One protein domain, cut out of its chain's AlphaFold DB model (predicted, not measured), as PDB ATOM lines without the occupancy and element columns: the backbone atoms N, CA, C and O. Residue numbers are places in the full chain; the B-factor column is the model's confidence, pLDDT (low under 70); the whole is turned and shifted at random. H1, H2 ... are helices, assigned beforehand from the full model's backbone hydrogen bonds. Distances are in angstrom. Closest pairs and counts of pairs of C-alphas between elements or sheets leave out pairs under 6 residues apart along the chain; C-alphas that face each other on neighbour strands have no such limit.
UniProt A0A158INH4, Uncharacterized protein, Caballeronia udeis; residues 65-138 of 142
ATOM      1  N   CYS A  65      13.638  66.492  82.412       95.81
ATOM      2  CA  CYS A  65      12.821  65.983  81.304       95.81
ATOM      3  C   CYS A  65      13.559  65.950  79.953       95.81
ATOM      4  O   CYS A  65      13.217  65.165  79.078       95.81
ATOM      5  N   CYS A  66      14.605  66.762  79.779       97.06
ATOM      6  CA  CYS A  66      15.427  66.769  78.568       97.06
ATOM      7  C   CYS A  66      16.554  65.722  78.592       97.06
ATOM      8  O   CYS A  66      17.274  65.591  77.601       97.06
ATOM      9  N   ILE A  67      16.745  65.007  79.705       98.12
ATOM     10  CA  ILE A  67      17.818  64.020  79.882       98.12
ATOM     11  C   ILE A  67      17.230  62.639  80.163       98.12
ATOM     12  O   ILE A  67      17.522  61.709  79.420       98.12
ATOM     13  N   ALA A  68      16.401  62.508  81.199       98.19
ATOM     14  CA  ALA A  68      16.015  61.214  81.754       98.19
ATOM     15  C   ALA A  68      15.113  60.357  80.840       98.19
ATOM     16  O   ALA A  68      15.566  59.274  80.475       98.19
ATOM     17  N   PRO A  69      13.907  60.799  80.428       97.31
ATOM     18  CA  PRO A  69      12.971  59.933  79.704       97.31
ATOM     19  C   PRO A  69      13.415  59.689  78.262       97.31
ATOM     20  O   PRO A  69      14.125  60.525  77.691       97.31
ATOM     21  N   SER A  70      12.983  58.593  77.645       97.50
ATOM     22  CA  SER A  70      13.089  58.444  76.194       97.50
ATOM     23  C   SER A  70      12.033  59.296  75.478       97.50
ATOM     24  O   SER A  70      10.999  59.670  76.029       97.50
ATOM     25  N   ILE A  71      12.324  59.687  74.239       96.94
ATOM     26  CA  ILE A  71      11.406  60.412  73.363       96.94
ATOM     27  C   ILE A  71      11.446  59.722  72.008       96.94
ATOM     28  O   ILE A  71      12.446  59.832  71.306       96.94
ATOM     29  N   SER A  72      10.368  59.051  71.618       95.94
ATOM     30  CA  SER A  72      10.295  58.356  70.321       95.94
ATOM     31  C   SER A  72       9.963  59.286  69.149       95.94
ATOM     32  O   SER A  72      10.143  58.923  67.993       95.94
ATOM     33  N   SER A  73       9.439  60.485  69.424       96.12
ATOM     34  CA  SER A  73       9.126  61.480  68.393       96.12
ATOM     35  C   SER A  73      10.373  62.256  67.964       96.12
ATOM     36  O   SER A  73      11.215  62.594  68.795       96.12
ATOM     37  N   ALA A  74      10.455  62.609  66.679       97.38
ATOM     38  CA  ALA A  74      11.556  63.399  66.136       97.38
ATOM     39  C   ALA A  74      11.714  64.747  66.859       97.38
ATOM     40  O   ALA A  74      10.740  65.466  67.078       97.38
ATOM     41  N   ILE A  75      12.956  65.112  67.170       98.19
ATOM     42  CA  ILE A  75      13.345  66.423  67.702       98.19
ATOM     43  C   ILE A  75      14.188  67.116  66.623       98.19
ATOM     44  O   ILE A  75      14.981  66.444  65.962       98.19
ATOM     45  N   PRO A  76      14.103  68.443  66.423       97.56
ATOM     46  CA  PRO A  76      15.034  69.138  65.535       97.56
ATOM     47  C   PRO A  76      16.496  68.847  65.927       97.56
ATOM     48  O   PRO A  76      16.922  69.197  67.026       97.56
ATOM     49  N   GLY A  77      17.247  68.176  65.046       97.31
ATOM     50  CA  GLY A  77      18.618  67.702  65.301       97.31
ATOM     51  C   GLY A  77      18.741  66.277  65.869       97.31
ATOM     52  O   GLY A  77      19.858  65.793  66.015       97.31
ATOM     53  N   MET A  78      17.630  65.593  66.162       97.94
ATOM     54  CA  MET A  78      17.567  64.169  66.530       97.94
ATOM     55  C   MET A  78      16.336  63.513  65.857       97.94
ATOM     56  O   MET A  78      15.277  63.402  66.483       97.94
ATOM     57  N   PRO A  79      16.421  63.137  64.564       97.25
ATOM     58  CA  PRO A  79      15.271  62.658  63.788       97.25
ATOM     59  C   PRO A  79      14.682  61.341  64.313       97.25
ATOM     60  O   PRO A  79      13.468  61.173  64.274       97.25
ATOM     61  N   ASP A  80      15.514  60.466  64.880       97.44
ATOM     62  CA  ASP A  80      15.094  59.183  65.466       97.44
ATOM     63  C   ASP A  80      14.632  59.314  66.931       97.44
ATOM     64  O   ASP A  80      14.455  58.321  67.636       97.44
ATOM     65  N   GLY A  81      14.467  60.549  67.414       97.25
ATOM     66  CA  GLY A  81      14.127  60.840  68.799       97.25
ATOM     67  C   GLY A  81      15.337  60.843  69.734       97.25
ATOM     68  O   GLY A  81      16.484  61.016  69.319       97.25
ATOM     69  N   LYS A  82      15.080  60.713  71.036       98.06
ATOM     70  CA  LYS A  82      16.084  60.793  72.103       98.06
ATOM     71  C   LYS A  82      16.033  59.537  72.972       98.06
ATOM     72  O   LYS A  82      15.019  59.316  73.629       98.06
ATOM     73  N   PRO A  83      17.122  58.762  73.081       97.88
ATOM     74  CA  PRO A  83      17.182  57.668  74.043       97.88
ATOM     75  C   PRO A  83      17.060  58.160  75.498       97.88
ATOM     76  O   PRO A  83      17.384  59.315  75.817       97.88
ATOM     77  N   ALA A  84      16.606  57.280  76.391       97.94
ATOM     78  CA  ALA A  84      16.598  57.546  77.828       97.94
ATOM     79  C   ALA A  84      18.024  57.810  78.344       97.94
ATOM     80  O   ALA A  84      18.999  57.242  77.851       97.94
ATOM     81  N   GLY A  85      18.161  58.726  79.300       97.81
ATOM     82  CA  GLY A  85      19.446  59.151  79.870       97.81
ATOM     83  C   GLY A  85      20.344  59.986  78.941       97.81
ATOM     84  O   GLY A  85      21.290  60.618  79.415       97.81
ATOM     85  N   VAL A  86      20.056  60.050  77.637       98.38
ATOM     86  CA  VAL A  86      20.813  60.867  76.682       98.38
ATOM     87  C   VAL A  86      20.354  62.321  76.754       98.38
ATOM     88  O   VAL A  86      19.160  62.630  76.790       98.38
ATOM     89  N   ARG A  87      21.327  63.239  76.752       98.12
ATOM     90  CA  ARG A  87      21.086  64.683  76.726       98.12
ATOM     91  C   ARG A  87      20.470  65.105  75.389       98.12
ATOM     92  O   ARG A  87      21.064  64.880  74.341       98.12
ATOM     93  N   CYS A  88      19.320  65.777  75.437       98.31
ATOM     94  CA  CYS A  88      18.683  66.357  74.253       98.31
ATOM     95  C   CYS A  88      19.576  67.421  73.595       98.31
ATOM     96  O   CYS A  88      20.115  68.283  74.294       98.31
ATOM     97  N   VAL A  89      19.651  67.428  72.258       98.19
ATOM     98  CA  VAL A  89      20.387  68.447  71.479       98.19
ATOM     99  C   VAL A  89      19.885  69.874  71.740       98.19
ATOM    100  O   VAL A  89      20.641  70.831  71.636       98.19
ATOM    101  N   GLN A  90      18.617  70.014  72.139       97.81
ATOM    102  CA  GLN A  90      17.985  71.297  72.452       97.81
ATOM    103  C   GLN A  90      18.214  71.751  73.902       97.81
ATOM    104  O   GLN A  90      17.685  72.786  74.299       97.81
ATOM    105  N   LEU A  91      18.941  70.991  74.730       97.62
ATOM    106  CA  LEU A  91      19.225  71.396  76.108       97.62
ATOM    107  C   LEU A  91      20.450  72.319  76.151       97.62
ATOM    108  O   LEU A  91      21.587  71.864  75.985       97.62
ATOM    109  N   GLY A  92      20.214  73.600  76.436       96.00
ATOM    110  CA  GLY A  92      21.243  74.630  76.570       96.00
ATOM    111  C   GLY A  92      22.154  74.436  77.785       96.00
ATOM    112  O   GLY A  92      21.877  73.641  78.692       96.00
ATOM    113  N   ALA A  93      23.275  75.160  77.810       95.44
ATOM    114  CA  ALA A  93      24.240  75.117  78.914       95.44
ATOM    115  C   ALA A  93      23.631  75.564  80.261       95.44
ATOM    116  O   ALA A  93      24.036  75.084  81.314       95.44
ATOM    117  N   ASP A  94      22.607  76.411  80.209       94.94
ATOM    118  CA  ASP A  94      21.795  76.902  81.328       94.94
ATOM    119  C   ASP A  94      20.711  75.912  81.805       94.94
ATOM    120  O   ASP A  94      19.918  76.227  82.698       94.94
ATOM    121  N   LEU A  95      20.671  74.715  81.207       95.88
ATOM    122  CA  LEU A  95      19.688  73.658  81.451       95.88
ATOM    123  C   LEU A  95      18.244  74.063  81.110       95.88
ATOM    124  O   LEU A  95      17.295  73.511  81.677       95.88
ATOM    125  N   ARG A  96      18.074  74.975  80.144       93.69
ATOM    126  CA  ARG A  96      16.779  75.315  79.542       93.69
ATOM    127  C   ARG A  96      16.650  74.693  78.150       93.69
ATOM    128  O   ARG A  96      17.638  74.440  77.461       93.69
ATOM    129  N   CYS A  97      15.419  74.396  77.742       94.06
ATOM    130  CA  CYS A  97      15.143  73.901  76.394       94.06
ATOM    131  C   CYS A  97      15.151  75.080  75.409       94.06
ATOM    132  O   CYS A  97      14.354  76.002  75.559       94.06
ATOM    133  N   ALA A  98      16.010  75.033  74.391       95.25
ATOM    134  CA  ALA A  98      16.189  76.102  73.406       95.25
ATOM    135  C   ALA A  98      14.954  76.348  72.521       95.25
ATOM    136  O   ALA A  98      14.819  77.418  71.937       95.25
ATOM    137  N   ILE A  99      14.047  75.371  72.439       95.06
ATOM    138  CA  ILE A  99      12.794  75.447  71.676       95.06
ATOM    139  C   ILE A  99      11.560  75.423  72.594       95.06
ATOM    140  O   ILE A  99      10.490  74.959  72.208       95.06
ATOM    141  N   PHE A 100      11.689  75.871  73.849       92.12
ATOM    142  CA  PHE A 100      10.547  75.968  74.761       92.12
ATOM    143  C   PHE A 100       9.498  76.951  74.205       92.12
ATOM    144  O   PHE A 100       9.803  78.118  73.989       92.12
ATOM    145  N   GLY A 101       8.270  76.475  73.968       88.38
ATOM    146  CA  GLY A 101       7.184  77.270  73.372       88.38
ATOM    147  C   GLY A 101       7.205  77.337  71.839       88.38
ATOM    148  O   GLY A 101       6.262  77.846  71.245       88.38
ATOM    149  N   ASP A 102       8.235  76.794  71.184       94.50
ATOM    150  CA  ASP A 102       8.310  76.725  69.723       94.50
ATOM    151  C   ASP A 102       7.405  75.592  69.185       94.50
ATOM    152  O   ASP A 102       7.442  74.483  69.730       94.50
ATOM    153  N   PRO A 103       6.646  75.803  68.093       93.81
ATOM    154  CA  PRO A 103       5.806  74.771  67.472       93.81
ATOM    155  C   PRO A 103       6.558  73.512  67.015       93.81
ATOM    156  O   PRO A 103       5.955  72.454  66.851       93.81
ATOM    157  N   ARG A 104       7.875  73.601  66.796       94.81
ATOM    158  CA  ARG A 104       8.734  72.463  66.436       94.81
ATOM    159  C   ARG A 104       9.094  71.590  67.639       94.81
ATOM    160  O   ARG A 104       9.717  70.542  67.460       94.81
ATOM    161  N   ARG A 105       8.763  72.009  68.868       96.00
ATOM    162  CA  ARG A 105       8.934  71.187  70.070       96.00
ATOM    163  C   ARG A 105       7.959  70.007  70.010       96.00
ATOM    164  O   ARG A 105       6.763  70.237  69.842       96.00
ATOM    165  N   PRO A 106       8.426  68.757  70.180       96.19
ATOM    166  CA  PRO A 106       7.548  67.597  70.070       96.19
ATOM    167  C   PRO A 106       6.389  67.657  71.066       96.19
ATOM    168  O   PRO A 106       6.581  68.082  72.208       96.19
ATOM    169  N   ALA A 107       5.218  67.160  70.662       95.69
ATOM    170  CA  ALA A 107       3.996  67.207  71.469       95.69
ATOM    171  C   ALA A 107       4.149  66.538  72.847       95.69
ATOM    172  O   ALA A 107       3.641  67.044  73.841       95.69
ATOM    173  N   CYS A 108       4.908  65.442  72.945       94.69
ATOM    174  CA  CYS A 108       5.202  64.807  74.233       94.69
ATOM    175  C   CYS A 108       6.007  65.725  75.172       94.69
ATOM    176  O   CYS A 108       5.808  65.709  76.382       94.69
ATOM    177  N   CYS A 109       6.892  66.562  74.622       94.69
ATOM    178  CA  CYS A 109       7.710  67.486  75.396       94.69
ATOM    179  C   CYS A 109       6.931  68.729  75.828       94.69
ATOM    180  O   CYS A 109       7.227  69.262  76.895       94.69
ATOM    181  N   SER A 110       6.022  69.241  74.990       92.38
ATOM    182  CA  SER A 110       5.169  70.391  75.323       92.38
ATOM    183  C   SER A 110       3.989  70.004  76.216       92.38
ATOM    184  O   SER A 110       3.579  70.809  77.045       92.38
ATOM    185  N   GLY A 111       3.487  68.774  76.092       90.94
ATOM    186  CA  GLY A 111       2.405  68.238  76.917       90.94
ATOM    187  C   GLY A 111       2.830  67.786  78.317       90.94
ATOM    188  O   GLY A 111       1.970  67.642  79.182       90.94
ATOM    189  N   LEU A 112       4.129  67.580  78.569       91.00
ATOM    190  CA  LEU A 112       4.628  67.162  79.880       91.00
ATOM    191  C   LEU A 112       4.397  68.258  80.933       91.00
ATOM    192  O   LEU A 112       5.063  69.295  80.908       91.00
ATOM    193  N   GLN A 113       3.495  67.994  81.879       90.44
ATOM    194  CA  GLN A 113       3.208  68.891  82.996       90.44
ATOM    195  C   GLN A 113       4.083  68.555  84.214       90.44
ATOM    196  O   GLN A 113       4.192  67.382  84.586       90.44
ATOM    197  N   PRO A 114       4.720  69.551  84.847       90.62
ATOM    198  CA  PRO A 114       5.443  69.350  86.098       90.62
ATOM    199  C   PRO A 114       4.483  69.018  87.253       90.62
ATOM    200  O   PRO A 114       3.416  69.607  87.383       90.62
ATOM    201  N   SER A 115       4.897  68.110  88.135       91.69
ATOM    202  CA  SER A 115       4.195  67.777  89.382       91.69
ATOM    203  C   SER A 115       5.171  67.697  90.556       91.69
ATOM    204  O   SER A 115       6.375  67.524  90.345       91.69
ATOM    205  N   GLU A 116       4.663  67.772  91.793       91.81
ATOM    206  CA  GLU A 116       5.465  67.578  93.011       91.81
ATOM    207  C   GLU A 116       6.196  66.233  92.998       91.81
ATOM    208  O   GLU A 116       7.410  66.178  93.179       91.81
ATOM    209  N   SER A 117       5.462  65.158  92.691       93.00
ATOM    210  CA  SER A 117       5.986  63.793  92.648       93.00
ATOM    211  C   SER A 117       7.097  63.617  91.618       93.00
ATOM    212  O   SER A 117       8.073  62.935  91.893       93.00
ATOM    213  N   MET A 118       6.981  64.253  90.450       93.81
ATOM    214  CA  MET A 118       7.998  64.176  89.404       93.81
ATOM    215  C   MET A 118       9.209  65.054  89.717       93.81
ATOM    216  O   MET A 118      10.348  64.664  89.469       93.81
ATOM    217  N   CYS A 119       8.978  66.280  90.190       93.00
ATOM    218  CA  CYS A 119      10.025  67.295  90.259       93.00
ATOM    219  C   CYS A 119      10.801  67.274  91.578       93.00
ATOM    220  O   CYS A 119      11.996  67.600  91.564       93.00
ATOM    221  N   GLY A 120      10.121  66.940  92.682       92.12
ATOM    222  CA  GLY A 120      10.594  67.084  94.060       92.12
ATOM    223  C   GLY A 120      11.346  68.392  94.316       92.12
ATOM    224  O   GLY A 120      11.216  69.380  93.583       92.12
ATOM    225  N   ASP A 121      12.231  68.371  95.311       91.81
ATOM    226  CA  ASP A 121      13.003  69.562  95.692       91.81
ATOM    227  C   ASP A 121      14.299  69.727  94.891       91.81
ATOM    228  O   ASP A 121      14.843  70.827  94.783       91.81
ATOM    229  N   THR A 122      14.821  68.646  94.300       94.50
ATOM    230  CA  THR A 122      16.148  68.654  93.665       94.50
ATOM    231  C   THR A 122      16.130  68.150  92.230       94.50
ATOM    232  O   THR A 122      15.306  67.334  91.817       94.50
ATOM    233  N   ARG A 123      17.099  68.616  91.436       95.38
ATOM    234  CA  ARG A 123      17.326  68.107  90.076       95.38
ATOM    235  C   ARG A 123      17.656  66.615  90.079       95.38
ATOM    236  O   ARG A 123      17.174  65.889  89.218       95.38
ATOM    237  N   THR A 124      18.483  66.179  91.025       97.12
ATOM    238  CA  THR A 124      18.879  64.774  91.160       97.12
ATOM    239  C   THR A 124      17.670  63.890  91.433       97.12
ATOM    240  O   THR A 124      17.543  62.848  90.799       97.12
ATOM    241  N   TYR A 125      16.751  64.340  92.294       97.56
ATOM    242  CA  TYR A 125      15.487  63.650  92.531       97.56
ATOM    243  C   TYR A 125      14.670  63.518  91.242       97.56
ATOM    244  O   TYR A 125      14.330  62.405  90.859       97.56
ATOM    245  N   ALA A 126      14.443  64.621  90.521       97.56
ATOM    246  CA  ALA A 126      13.658  64.591  89.285       97.56
ATOM    247  C   ALA A 126      14.251  63.659  88.215       97.56
ATOM    248  O   ALA A 126      13.523  62.960  87.516       97.56
ATOM    249  N   LEU A 127      15.582  63.635  88.088       98.06
ATOM    250  CA  LEU A 127      16.273  62.715  87.182       98.06
ATOM    251  C   LEU A 127      16.057  61.254  87.581       98.06
ATOM    252  O   LEU A 127      15.748  60.441  86.716       98.06
ATOM    253  N   ALA A 128      16.222  60.932  88.867       98.25
ATOM    254  CA  ALA A 128      16.042  59.576  89.373       98.25
ATOM    255  C   ALA A 128      14.588  59.111  89.229       98.25
ATOM    256  O   ALA A 128      14.345  58.005  88.759       98.25
ATOM    257  N   TRP A 129      13.630  59.978  89.562       97.88
ATOM    258  CA  TRP A 129      12.207  59.681  89.455       97.88
ATOM    259  C   TRP A 129      11.791  59.404  88.006       97.88
ATOM    260  O   TRP A 129      11.178  58.380  87.725       97.88
ATOM    261  N   LEU A 130      12.188  60.268  87.061       97.56
ATOM    262  CA  LEU A 130      11.884  60.079  85.637       97.56
ATOM    263  C   LEU A 130      12.568  58.838  85.051       97.56
ATOM    264  O   LEU A 130      11.980  58.161  84.215       97.56
ATOM    265  N   ALA A 131      13.795  58.533  85.480       97.88
ATOM    266  CA  ALA A 131      14.493  57.322  85.053       97.88
ATOM    267  C   ALA A 131      13.817  56.051  85.586       97.88
ATOM    268  O   ALA A 131      13.738  55.061  84.866       97.88
ATOM    269  N   GLN A 132      13.304  56.082  86.820       98.06
ATOM    270  CA  GLN A 132      12.535  54.970  87.370       98.06
ATOM    271  C   GLN A 132      11.216  54.792  86.616       98.06
ATOM    272  O   GLN A 132      10.903  53.682  86.204       98.06
ATOM    273  N   LEU A 133      10.495  55.887  86.349       96.69
ATOM    274  CA  LEU A 133       9.249  55.836  85.586       96.69
ATOM    275  C   LEU A 133       9.462  55.238  84.186       96.69
ATOM    276  O   LEU A 133       8.647  54.444  83.733       96.69
ATOM    277  N   GLU A 134      10.562  55.584  83.513       96.75
ATOM    278  CA  GLU A 134      10.930  55.003  82.216       96.75
ATOM    279  C   GLU A 134      11.085  53.477  82.288       96.75
ATOM    280  O   GLU A 134      10.672  52.782  81.369       96.75
ATOM    281  N   ILE A 135      11.674  52.949  83.367       96.69
ATOM    282  CA  ILE A 135      11.844  51.503  83.582       96.69
ATOM    283  C   ILE A 135      10.493  50.845  83.867       96.69
ATOM    284  O   ILE A 135      10.166  49.826  83.263       96.69
ATOM    285  N   ASP A 136       9.705  51.448  84.756       96.69
ATOM    286  CA  ASP A 136       8.425  50.900  85.209       96.69
ATOM    287  C   ASP A 136       7.366  50.882  84.097       96.69
ATOM    288  O   ASP A 136       6.411  50.110  84.160       96.69
ATOM    289  N   THR A 137       7.526  51.730  83.074       94.31
ATOM    290  CA  THR A 137       6.583  51.872  81.954       94.31
ATOM    291  C   THR A 137       7.072  51.236  80.654       94.31
ATOM    292  O   THR A 137       6.441  51.423  79.608       94.31
ATOM    293  N   GLN A 138       8.164  50.459  80.686       93.12
ATOM    294  CA  GLN A 138       8.617  49.743  79.493       93.12
ATOM    295  C   GLN A 138       7.541  48.761  79.014       93.12
ATOM    296  O   GLN A 138       6.980  48.019  79.824       93.12
TER     297      GLN A 138
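Overview. This is residues 65 to 138 of the 142 residues of an uncharacterized protein of Caballeronia udeis (UniProt A0A158INH4). Look for little regular structure: a winding mass of loops, residues 65 to 106, with one longer helix, H3, at one side of it. H1 and H2 are short helices on the path from the loops to H3, and H2 packs on H3. The printed part has 74 residues, with H1, H2 and H3 in that order and no named strand; the class is all helix, but the named elements hold only 23 residues. It is compact, with a radius of gyration of the C-alphas of 11.9 A, and spans 28 by 27 by 21 A.

Arrangement. Start at H3, residues 123 to 136, which touches H2, residues 116 to 119, with its residues 125 to 130 alone; their closest C-alphas, of Cys 119 and Ala 126, are 4.6 A apart. H1, residues 107 to 111, is apart from both. Every O i to N i+4 pair is within hydrogen-bond range in H1 and H3; H2 is too short for one.

Along the chain. Find C-alpha 123 at (17.326, 68.107, 90.076); H3 runs 20.0 A to C-alpha 136 at (8.425, 50.900, 85.209). H2 measures 5.3 A, and H1, 5.8 A, begins at (3.996, 67.207, 71.469).

Size, cuts and confidence. The C-alphas farthest apart, of Pro 79 and Asp 121, are 32.7 A apart. Both links are tight, the printed part has no cut, and no printed residue is under 70 in pLDDT.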